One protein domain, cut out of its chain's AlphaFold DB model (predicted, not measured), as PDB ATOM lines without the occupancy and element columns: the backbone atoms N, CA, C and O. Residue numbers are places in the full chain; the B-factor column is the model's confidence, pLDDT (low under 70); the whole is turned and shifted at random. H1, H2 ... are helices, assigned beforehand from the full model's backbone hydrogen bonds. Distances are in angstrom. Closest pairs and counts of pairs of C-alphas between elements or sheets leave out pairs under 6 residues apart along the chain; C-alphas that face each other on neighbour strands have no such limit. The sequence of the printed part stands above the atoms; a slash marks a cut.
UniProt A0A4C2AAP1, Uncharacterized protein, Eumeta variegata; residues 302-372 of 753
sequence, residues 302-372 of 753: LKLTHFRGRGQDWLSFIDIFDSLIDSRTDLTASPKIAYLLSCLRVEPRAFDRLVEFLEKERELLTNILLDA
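This is residues 302 to 372 of the 753 residues of an uncharacterized protein of Eumeta variegata (UniProt A0A4C2AAP1). The long helix H3 makes one limb of an L, its residues 358 to 371 sticking out; H1 and H2 make the other, running opposite ways. The printed part has 71 residues and three helices, in order H1, H2, H3: all helix, loose, radius of gyration of the C-alphas 14.2 A, spans 44 by 26 by 20 A.

Find C-alpha 348 at (187.026, 182.730, 141.613); H3, residues 348 to 371, runs 35.3 A to C-alpha 371 at (199.846, 155.012, 159.283). H2 is residues 333 to 345. H1, residues 311 to 326, has a kink of 28 degrees near residue 320.

At C-alphas 344 and 351, their closest at 6.0 A, H2 and H3 only just touch, only at the corner, about perpendicular at 74 degrees. H1 and H2, a helical hairpin, only just touch, closest at C-alphas 325 and 336, 6.3 A. In H2 and H3 every O i to N i+4 pair is within hydrogen-bond range; in H1, 10 of 12.

The farthest C-alphas, 330 and 371, are 44.0 A apart. The printed part has no cut and no printed residue is under 70.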
ATOM      1  N   LEU A 302     194.191 198.836 153.138       85.12
ATOM      2  CA  LEU A 302     195.415 198.069 153.189       85.12
ATOM      3  C   LEU A 302     195.584 197.391 151.827       85.12
ATOM      4  O   LEU A 302     194.647 196.809 151.273       85.12
ATOM      5  N   LYS A 303     196.784 197.503 151.261       81.38
ATOM      6  CA  LYS A 303     197.139 196.869 149.991       81.38
ATOM      7  C   LYS A 303     197.706 195.479 150.273       81.38
ATOM      8  O   LYS A 303     198.910 195.277 150.136       81.38
ATOM      9  N   LEU A 304     196.856 194.533 150.685       84.31
ATOM     10  CA  LEU A 304     197.282 193.135 150.734       84.31
ATOM     11  C   LEU A 304     197.701 192.661 149.342       84.31
ATOM     12  O   LEU A 304     197.044 192.933 148.334       84.31
ATOM     13  N   THR A 305     198.804 191.922 149.299       83.06
ATOM     14  CA  THR A 305     199.255 191.225 148.099       83.06
ATOM     15  C   THR A 305     198.216 190.179 147.706       83.06
ATOM     16  O   THR A 305     197.935 189.257 148.468       83.06
ATOM     17  N   HIS A 306     197.649 190.326 146.510       85.50
ATOM     18  CA  HIS A 306     196.621 189.438 145.969       85.50
ATOM     19  C   HIS A 306     197.061 187.965 145.988       85.50
ATOM     20  O   HIS A 306     198.019 187.592 145.303       85.50
ATOM     21  N   PHE A 307     196.304 187.102 146.670       91.00
ATOM     22  CA  PHE A 307     196.557 185.662 146.681       91.00
ATOM     23  C   PHE A 307     196.257 185.034 145.311       91.00
ATOM     24  O   PHE A 307     195.110 184.971 144.877       91.00
ATOM     25  N   ARG A 308     197.285 184.549 144.604       89.31
ATOM     26  CA  ARG A 308     197.162 183.987 143.239       89.31
ATOM     27  C   ARG A 308     196.730 182.512 143.202       89.31
ATOM     28  O   ARG A 308     196.894 181.839 142.182       89.31
ATOM     29  N   GLY A 309     196.240 181.965 144.315       89.25
ATOM     30  CA  GLY A 309     195.843 180.559 144.392       89.25
ATOM     31  C   GLY A 309     196.999 179.565 144.221       89.25
ATOM     32  O   GLY A 309     196.754 178.445 143.783       89.25
ATOM     33  N   ARG A 310     198.253 179.954 144.494       90.00
ATOM     34  CA  ARG A 310     199.402 179.031 144.533       90.00
ATOM     35  C   ARG A 310     199.678 178.643 145.982       90.00
ATOM     36  O   ARG A 310     199.735 179.517 146.836       90.00
ATOM     37  N   GLY A 311     199.917 177.359 146.255       90.00
ATOM     38  CA  GLY A 311     200.175 176.881 147.624       90.00
ATOM     39  C   GLY A 311     201.412 177.503 148.289       90.00
ATOM     40  O   GLY A 311     201.423 177.700 149.495       90.00
ATOM     41  N   GLN A 312     202.428 177.886 147.506       89.56
ATOM     42  CA  GLN A 312     203.609 178.605 148.009       89.56
ATOM     43  C   GLN A 312     203.255 180.021 148.490       89.56
ATOM     44  O   GLN A 312     203.687 180.429 149.564       89.56
ATOM     45  N   ASP A 313     202.405 180.729 147.740       91.56
ATOM     46  CA  ASP A 313     201.950 182.082 148.074       91.56
ATOM     47  C   ASP A 313     201.034 182.089 149.318       91.56
ATOM     48  O   ASP A 313     200.847 183.140 149.930       91.56
ATOM     49  N   TRP A 314     200.447 180.940 149.694       91.56
ATOM     50  CA  TRP A 314     199.458 180.831 150.776       91.56
ATOM     51  C   TRP A 314     200.056 181.108 152.154       91.56
ATOM     52  O   TRP A 314     199.472 181.869 152.919       91.56
ATOM     53  N   LEU A 315     201.233 180.549 152.453       93.69
ATOM     54  CA  LEU A 315     201.902 180.778 153.737       93.69
ATOM     55  C   LEU A 315     202.272 182.256 153.898       93.69
ATOM     56  O   LEU A 315     201.893 182.873 154.887       93.69
ATOM     57  N   SER A 316     202.883 182.860 152.873       94.19
ATOM     58  CA  SER A 316     203.164 184.301 152.864       94.19
ATOM     59  C   SER A 316     201.897 185.158 152.927       94.19
ATOM     60  O   SER A 316     201.903 186.205 153.563       94.19
ATOM     61  N   PHE A 317     200.799 184.737 152.294       95.38
ATOM     62  CA  PHE A 317     199.529 185.455 152.371       95.38
ATOM     63  C   PHE A 317     198.945 185.416 153.787       95.38
ATOM     64  O   PHE A 317     198.502 186.454 154.269       95.38
ATOM     65  N   ILE A 318     198.980 184.260 154.458       94.88
ATOM     66  CA  ILE A 318     198.520 184.116 155.843       94.88
ATOM     67  C   ILE A 318     199.421 184.886 156.808       94.88
ATOM     68  O   ILE A 318     198.894 185.664 157.589       94.88
ATOM     69  N   ASP A 319     200.750 184.798 156.701       94.94
ATOM     70  CA  ASP A 319     201.655 185.570 157.569       94.94
ATOM     71  C   ASP A 319     201.425 187.097 157.431       94.94
ATOM     72  O   ASP A 319     201.457 187.836 158.419       94.94
ATOM     73  N   ILE A 320     201.136 187.592 156.218       95.19
ATOM     74  CA  ILE A 320     200.810 189.011 155.977       95.19
ATOM     75  C   ILE A 320     199.375 189.346 156.443       95.19
ATOM     76  O   ILE A 320     199.142 190.426 156.987       95.19
ATOM     77  N   PHE A 321     198.405 188.446 156.265       95.88
ATOM     78  CA  PHE A 321     197.034 188.636 156.748       95.88
ATOM     79  C   PHE A 321     196.981 188.663 158.281       95.88
ATOM     80  O   PHE A 321     196.400 189.578 158.859       95.88
ATOM     81  N   ASP A 322     197.639 187.724 158.953       95.25
ATOM     82  CA  ASP A 322     197.681 187.645 160.410       95.25
ATOM     83  C   ASP A 322     198.402 188.865 160.998       95.25
ATOM     84  O   ASP A 322     197.919 189.469 161.955       95.25
ATOM     85  N   SER A 323     199.508 189.308 160.387       95.00
ATOM     86  CA  SER A 323     200.257 190.482 160.862       95.00
ATOM     87  C   SER A 323     199.575 191.832 160.601       95.00
ATOM     88  O   SER A 323     199.772 192.747 161.403       95.00
ATOM     89  N   LEU A 324     198.758 191.982 159.548       94.88
ATOM     90  CA  LEU A 324     198.086 193.254 159.213       94.88
ATOM     91  C   LEU A 324     196.599 193.323 159.584       94.88
ATOM     92  O   LEU A 324     196.064 194.427 159.718       94.88
ATOM     93  N   ILE A 325     195.919 192.179 159.692       95.25
ATOM     94  CA  ILE A 325     194.459 192.084 159.836       95.25
ATOM     95  C   ILE A 325     194.069 191.312 161.089       95.25
ATOM     96  O   ILE A 325     193.185 191.791 161.794       95.25
ATOM     97  N   ASP A 326     194.686 190.168 161.410       93.12
ATOM     98  CA  ASP A 326     194.294 189.456 162.638       93.12
ATOM     99  C   ASP A 326     194.906 190.051 163.915       93.12
ATOM    100  O   ASP A 326     194.222 190.161 164.935       93.12
ATOM    101  N   SER A 327     196.132 190.568 163.837       94.44
ATOM    102  CA  SER A 327     196.782 191.350 164.900       94.44
ATOM    103  C   SER A 327     195.966 192.571 165.346       94.44
ATOM    104  O   SER A 327     196.052 192.998 166.498       94.44
ATOM    105  N   ARG A 328     195.146 193.125 164.444       95.62
ATOM    106  CA  ARG A 328     194.295 194.286 164.696       95.62
ATOM    107  C   ARG A 328     193.137 193.929 165.618       95.62
ATOM    108  O   ARG A 328     192.222 193.190 165.248       95.62
ATOM    109  N   THR A 329     193.176 194.491 166.821       96.19
ATOM    110  CA  THR A 329     192.123 194.391 167.838       96.19
ATOM    111  C   THR A 329     190.940 195.318 167.557       96.19
ATOM    112  O   THR A 329     189.832 195.022 167.994       96.19
ATOM    113  N   ASP A 330     191.143 196.388 166.782       95.31
ATOM    114  CA  ASP A 330     190.108 197.348 166.381       95.31
ATOM    115  C   ASP A 330     189.156 196.808 165.295       95.31
ATOM    116  O   ASP A 330     188.044 197.306 165.119       95.31
ATOM    117  N   LEU A 331     189.564 195.756 164.578       94.25
ATOM    118  CA  LEU A 331     188.716 195.063 163.613       94.25
ATOM    119  C   LEU A 331     187.953 193.920 164.294       94.25
ATOM    120  O   LEU A 331     188.537 192.945 164.766       94.25
ATOM    121  N   THR A 332     186.621 193.978 164.266       95.00
ATOM    122  CA  THR A 332     185.795 192.831 164.671       95.00
ATOM    123  C   THR A 332     185.915 191.681 163.655       95.00
ATOM    124  O   THR A 332     186.349 191.862 162.513       95.00
ATOM    125  N   ALA A 333     185.530 190.461 164.051       93.19
ATOM    126  CA  ALA A 333     185.701 189.266 163.215       93.19
ATOM    127  C   ALA A 333     185.012 189.373 161.836       93.19
ATOM    128  O   ALA A 333     185.539 188.882 160.839       93.19
ATOM    129  N   SER A 334     183.865 190.056 161.752       93.06
ATOM    130  CA  SER A 334     183.115 190.229 160.500       93.06
ATOM    131  C   SER A 334     183.879 191.063 159.447       93.06
ATOM    132  O   SER A 334     184.048 190.562 158.335       93.06
ATOM    133  N   PRO A 335     184.409 192.269 159.753       93.38
ATOM    134  CA  PRO A 335     185.396 192.974 158.930       93.38
ATOM    135  C   PRO A 335     186.600 192.124 158.507       93.38
ATOM    136  O   PRO A 335     186.924 192.111 157.319       93.38
ATOM    137  N   LYS A 336     187.226 191.372 159.428       95.50
ATOM    138  CA  LYS A 336     188.376 190.505 159.100       95.50
ATOM    139  C   LYS A 336     188.011 189.452 158.049       95.50
ATOM    140  O   LYS A 336     188.706 189.314 157.045       95.50
ATOM    141  N   ILE A 337     186.874 188.770 158.220       92.25
ATOM    142  CA  ILE A 337     186.353 187.784 157.257       92.25
ATOM    143  C   ILE A 337     185.976 188.450 155.927       92.25
ATOM    144  O   ILE A 337     186.294 187.920 154.863       92.25
ATOM    145  N   ALA A 338     185.326 189.616 155.950       91.69
ATOM    146  CA  ALA A 338     184.971 190.349 154.734       91.69
ATOM    147  C   ALA A 338     186.213 190.752 153.921       91.69
ATOM    148  O   ALA A 338     186.192 190.690 152.690       91.69
ATOM    149  N   TYR A 339     187.296 191.116 154.609       93.50
ATOM    150  CA  TYR A 339     188.569 191.488 154.010       93.50
ATOM    151  C   TYR A 339     189.372 190.267 153.513       93.50
ATOM    152  O   TYR A 339     189.887 190.281 152.397       93.50
ATOM    153  N   LEU A 340     189.376 189.151 154.253       93.62
ATOM    154  CA  LEU A 340     189.898 187.864 153.766       93.62
ATOM    155  C   LEU A 340     189.194 187.445 152.466       93.62
ATOM    156  O   LEU A 340     189.832 187.160 151.452       93.62
ATOM    157  N   LEU A 341     187.858 187.482 152.465       91.44
ATOM    158  CA  LEU A 341     187.048 187.157 151.295       91.44
ATOM    159  C   LEU A 341     187.253 188.142 150.137       91.44
ATOM    160  O   LEU A 341     187.115 187.723 148.992       91.44
ATOM    161  N   SER A 342     187.577 189.418 150.380       92.00
ATOM    162  CA  SER A 342     187.883 190.364 149.296       92.00
ATOM    163  C   SER A 342     189.206 190.016 148.606       92.00
ATOM    164  O   SER A 342     189.264 190.020 147.377       92.00
ATOM    165  N   CYS A 343     190.217 189.600 149.373       91.12
ATOM    166  CA  CYS A 343     191.520 189.176 148.857       91.12
ATOM    167  C   CYS A 343     191.457 187.856 148.073       91.12
ATOM    168  O   CYS A 343     192.214 187.672 147.122       91.12
ATOM    169  N   LEU A 344     190.529 186.961 148.434       88.19
ATOM    170  CA  LEU A 344     190.275 185.699 147.727       88.19
ATOM    171  C   LEU A 344     189.340 185.850 146.510       88.19
ATOM    172  O   LEU A 344     189.318 184.983 145.640       88.19
ATOM    173  N   ARG A 345     188.538 186.922 146.436       74.06
ATOM    174  CA  ARG A 345     187.454 187.073 145.441       74.06
ATOM    175  C   ARG A 345     187.882 187.489 144.043       74.06
ATOM    176  O   ARG A 345     187.081 187.353 143.120       74.06
ATOM    177  N   VAL A 346     189.080 188.043 143.887       70.56
ATOM    178  CA  VAL A 346     189.518 188.629 142.611       70.56
ATOM    179  C   VAL A 346     189.818 187.550 141.555       70.56
ATOM    180  O   VAL A 346     189.685 187.814 140.362       70.56
ATOM    181  N   GLU A 347     190.071 186.302 141.964       73.56
ATOM    182  CA  GLU A 347     190.058 185.132 141.079       73.56
ATOM    183  C   GLU A 347     189.121 184.056 141.671       73.56
ATOM    184  O   GLU A 347     189.478 183.448 142.676       73.56
ATOM    185  N   PRO A 348     187.950 183.743 141.072       71.50
ATOM    186  CA  PRO A 348     187.026 182.730 141.613       71.50
ATOM    187  C   PRO A 348     187.689 181.365 141.856       71.50
ATOM    188  O   PRO A 348     187.408 180.689 142.841       71.50
ATOM    189  N   ARG A 349     188.656 181.019 140.998       82.06
ATOM    190  CA  ARG A 349     189.466 179.798 141.090       82.06
ATOM    191  C   ARG A 349     190.405 179.782 142.298       82.06
ATOM    192  O   ARG A 349     190.838 178.705 142.684       82.06
ATOM    193  N   ALA A 350     190.756 180.929 142.884       77.88
ATOM    194  CA  ALA A 350     191.590 180.973 144.084       77.88
ATOM    195  C   ALA A 350     190.832 180.464 145.318       77.88
ATOM    196  O   ALA A 350     191.445 179.827 146.170       77.88
ATOM    197  N   PHE A 351     189.508 180.664 145.385       81.00
ATOM    198  CA  PHE A 351     188.675 180.058 146.426       81.00
ATOM    199  C   PHE A 351     188.555 178.541 146.231       81.00
ATOM    200  O   PHE A 351     188.821 177.794 147.168       81.00
ATOM    201  N   ASP A 352     188.262 178.079 145.010       84.12
ATOM    202  CA  ASP A 352     188.198 176.640 144.705       84.12
ATOM    203  C   ASP A 352     189.534 175.936 145.013       84.12
ATOM    204  O   ASP A 352     189.552 174.882 145.643       84.12
ATOM    205  N   ARG A 353     190.669 176.554 144.648       82.38
ATOM    206  CA  ARG A 353     192.018 176.052 144.975       82.38
ATOM    207  C   ARG A 353     192.334 176.088 146.469       82.38
ATOM    208  O   ARG A 353     193.101 175.250 146.927       82.38
ATOM    209  N   LEU A 354     191.790 177.045 147.225       78.81
ATOM    210  CA  LEU A 354     191.940 177.076 148.681       78.81
ATOM    211  C   LEU A 354     191.168 175.921 149.328       78.81
ATOM    212  O   LEU A 354     191.707 175.256 150.207       78.81
ATOM    213  N   VAL A 355     189.945 175.643 148.866       82.19
ATOM    214  CA  VAL A 355     189.175 174.471 149.312       82.19
ATOM    215  C   VAL A 355     189.919 173.181 148.953       82.19
ATOM    216  O   VAL A 355     190.172 172.376 149.841       82.19
ATOM    217  N   GLU A 356     190.384 173.034 147.707       86.31
ATOM    218  CA  GLU A 356     191.182 171.880 147.256       86.31
ATOM    219  C   GLU A 356     192.474 171.696 148.082       86.31
ATOM    220  O   GLU A 356     192.866 170.574 148.399       86.31
ATOM    221  N   PHE A 357     193.144 172.792 148.454       81.81
ATOM    222  CA  PHE A 357     194.334 172.762 149.308       81.81
ATOM    223  C   PHE A 357     194.008 172.297 150.735       81.81
ATOM    224  O   PHE A 357     194.698 171.428 151.266       81.81
ATOM    225  N   LEU A 358     192.937 172.825 151.339       79.50
ATOM    226  CA  LEU A 358     192.488 172.429 152.678       79.50
ATOM    227  C   LEU A 358     191.993 170.973 152.718       79.50
ATOM    228  O   LEU A 358     192.214 170.279 153.710       79.50
ATOM    229  N   GLU A 359     191.364 170.491 151.645       85.25
ATOM    230  CA  GLU A 359     190.971 169.086 151.495       85.25
ATOM    231  C   GLU A 359     192.196 168.163 151.401       85.25
ATOM    232  O   GLU A 359     192.234 167.149 152.097       85.25
ATOM    233  N   LYS A 360     193.235 168.545 150.643       84.44
ATOM    234  CA  LYS A 360     194.497 167.786 150.547       84.44
ATOM    235  C   LYS A 360     195.293 167.753 151.852       84.44
ATOM    236  O   LYS A 360     195.811 166.702 152.211       84.44
ATOM    237  N   GLU A 361     195.375 168.866 152.580       80.81
ATOM    238  CA  GLU A 361     195.988 168.893 153.919       80.81
ATOM    239  C   GLU A 361     195.209 168.008 154.907       80.81
ATOM    240  O   GLU A 361     195.801 167.241 155.667       80.81
ATOM    241  N   ARG A 362     193.869 168.027 154.855       86.19
ATOM    242  CA  ARG A 362     193.028 167.126 155.658       86.19
ATOM    243  C   ARG A 362     193.261 165.652 155.306       86.19
ATOM    244  O   ARG A 362     193.328 164.825 156.216       86.19
ATOM    245  N   GLU A 363     193.366 165.314 154.022       89.19
ATOM    246  CA  GLU A 363     193.658 163.952 153.554       89.19
ATOM    247  C   GLU A 363     195.045 163.496 154.034       89.19
ATOM    248  O   GLU A 363     195.162 162.441 154.653       89.19
ATOM    249  N   LEU A 364     196.072 164.340 153.875       89.19
ATOM    250  CA  LEU A 364     197.431 164.086 154.361       89.19
ATOM    251  C   LEU A 364     197.467 163.819 155.875       89.19
ATOM    252  O   LEU A 364     198.067 162.840 156.314       89.19
ATOM    253  N   LEU A 365     196.795 164.655 156.673       82.94
ATOM    254  CA  LEU A 365     196.686 164.460 158.123       82.94
ATOM    255  C   LEU A 365     195.935 163.172 158.481       82.94
ATOM    256  O   LEU A 365     196.289 162.516 159.458       82.94
ATOM    257  N   THR A 366     194.926 162.789 157.695       84.88
ATOM    258  CA  THR A 366     194.174 161.540 157.904       84.88
ATOM    259  C   THR A 366     195.051 160.323 157.617       84.88
ATOM    260  O   THR A 366     195.082 159.399 158.425       84.88
ATOM    261  N   ASN A 367     195.836 160.353 156.538       88.31
ATOM    262  CA  ASN A 367     196.748 159.266 156.176       88.31
ATOM    263  C   ASN A 367     197.869 159.098 157.215       88.31
ATOM    264  O   ASN A 367     198.103 157.989 157.679       88.31
ATOM    265  N   ILE A 368     198.468 160.196 157.698       88.88
ATOM    266  CA  ILE A 368     199.458 160.155 158.794       88.88
ATOM    267  C   ILE A 368     198.861 159.553 160.080       88.88
ATOM    268  O   ILE A 368     199.567 158.883 160.833       88.88
ATOM    269  N   LEU A 369     197.572 159.788 160.355       80.19
ATOM    270  CA  LEU A 369     196.881 159.192 161.502       80.19
ATOM    271  C   LEU A 369     196.573 157.703 161.301       80.19
ATOM    272  O   LEU A 369     196.636 156.961 162.278       80.19
ATOM    273  N   LEU A 370     196.275 157.261 160.075       89.38
ATOM    274  CA  LEU A 370     196.092 155.845 159.738       89.38
ATOM    275  C   LEU A 370     197.421 155.081 159.844       89.38
ATOM    276  O   LEU A 370     197.494 154.124 160.611       89.38
ATOM    277  N   ASP A 371     198.488 155.582 159.214       84.06
ATOM    278  CA  ASP A 371     199.846 155.012 159.283       84.06
ATOM    279  C   ASP A 371     200.375 154.923 160.730       84.06
ATOM    280  O   ASP A 371     201.131 154.020 161.082       84.06
ATOM    281  N   ALA A 372     199.982 155.866 161.596       83.06
ATOM    282  CA  ALA A 372     200.328 155.858 163.019       83.06
ATOM    283  C   ALA A 372     199.388 154.999 163.891       83.06
ATOM    284  O   ALA A 372     199.688 154.783 165.071       83.06
TER     285      ALA A 372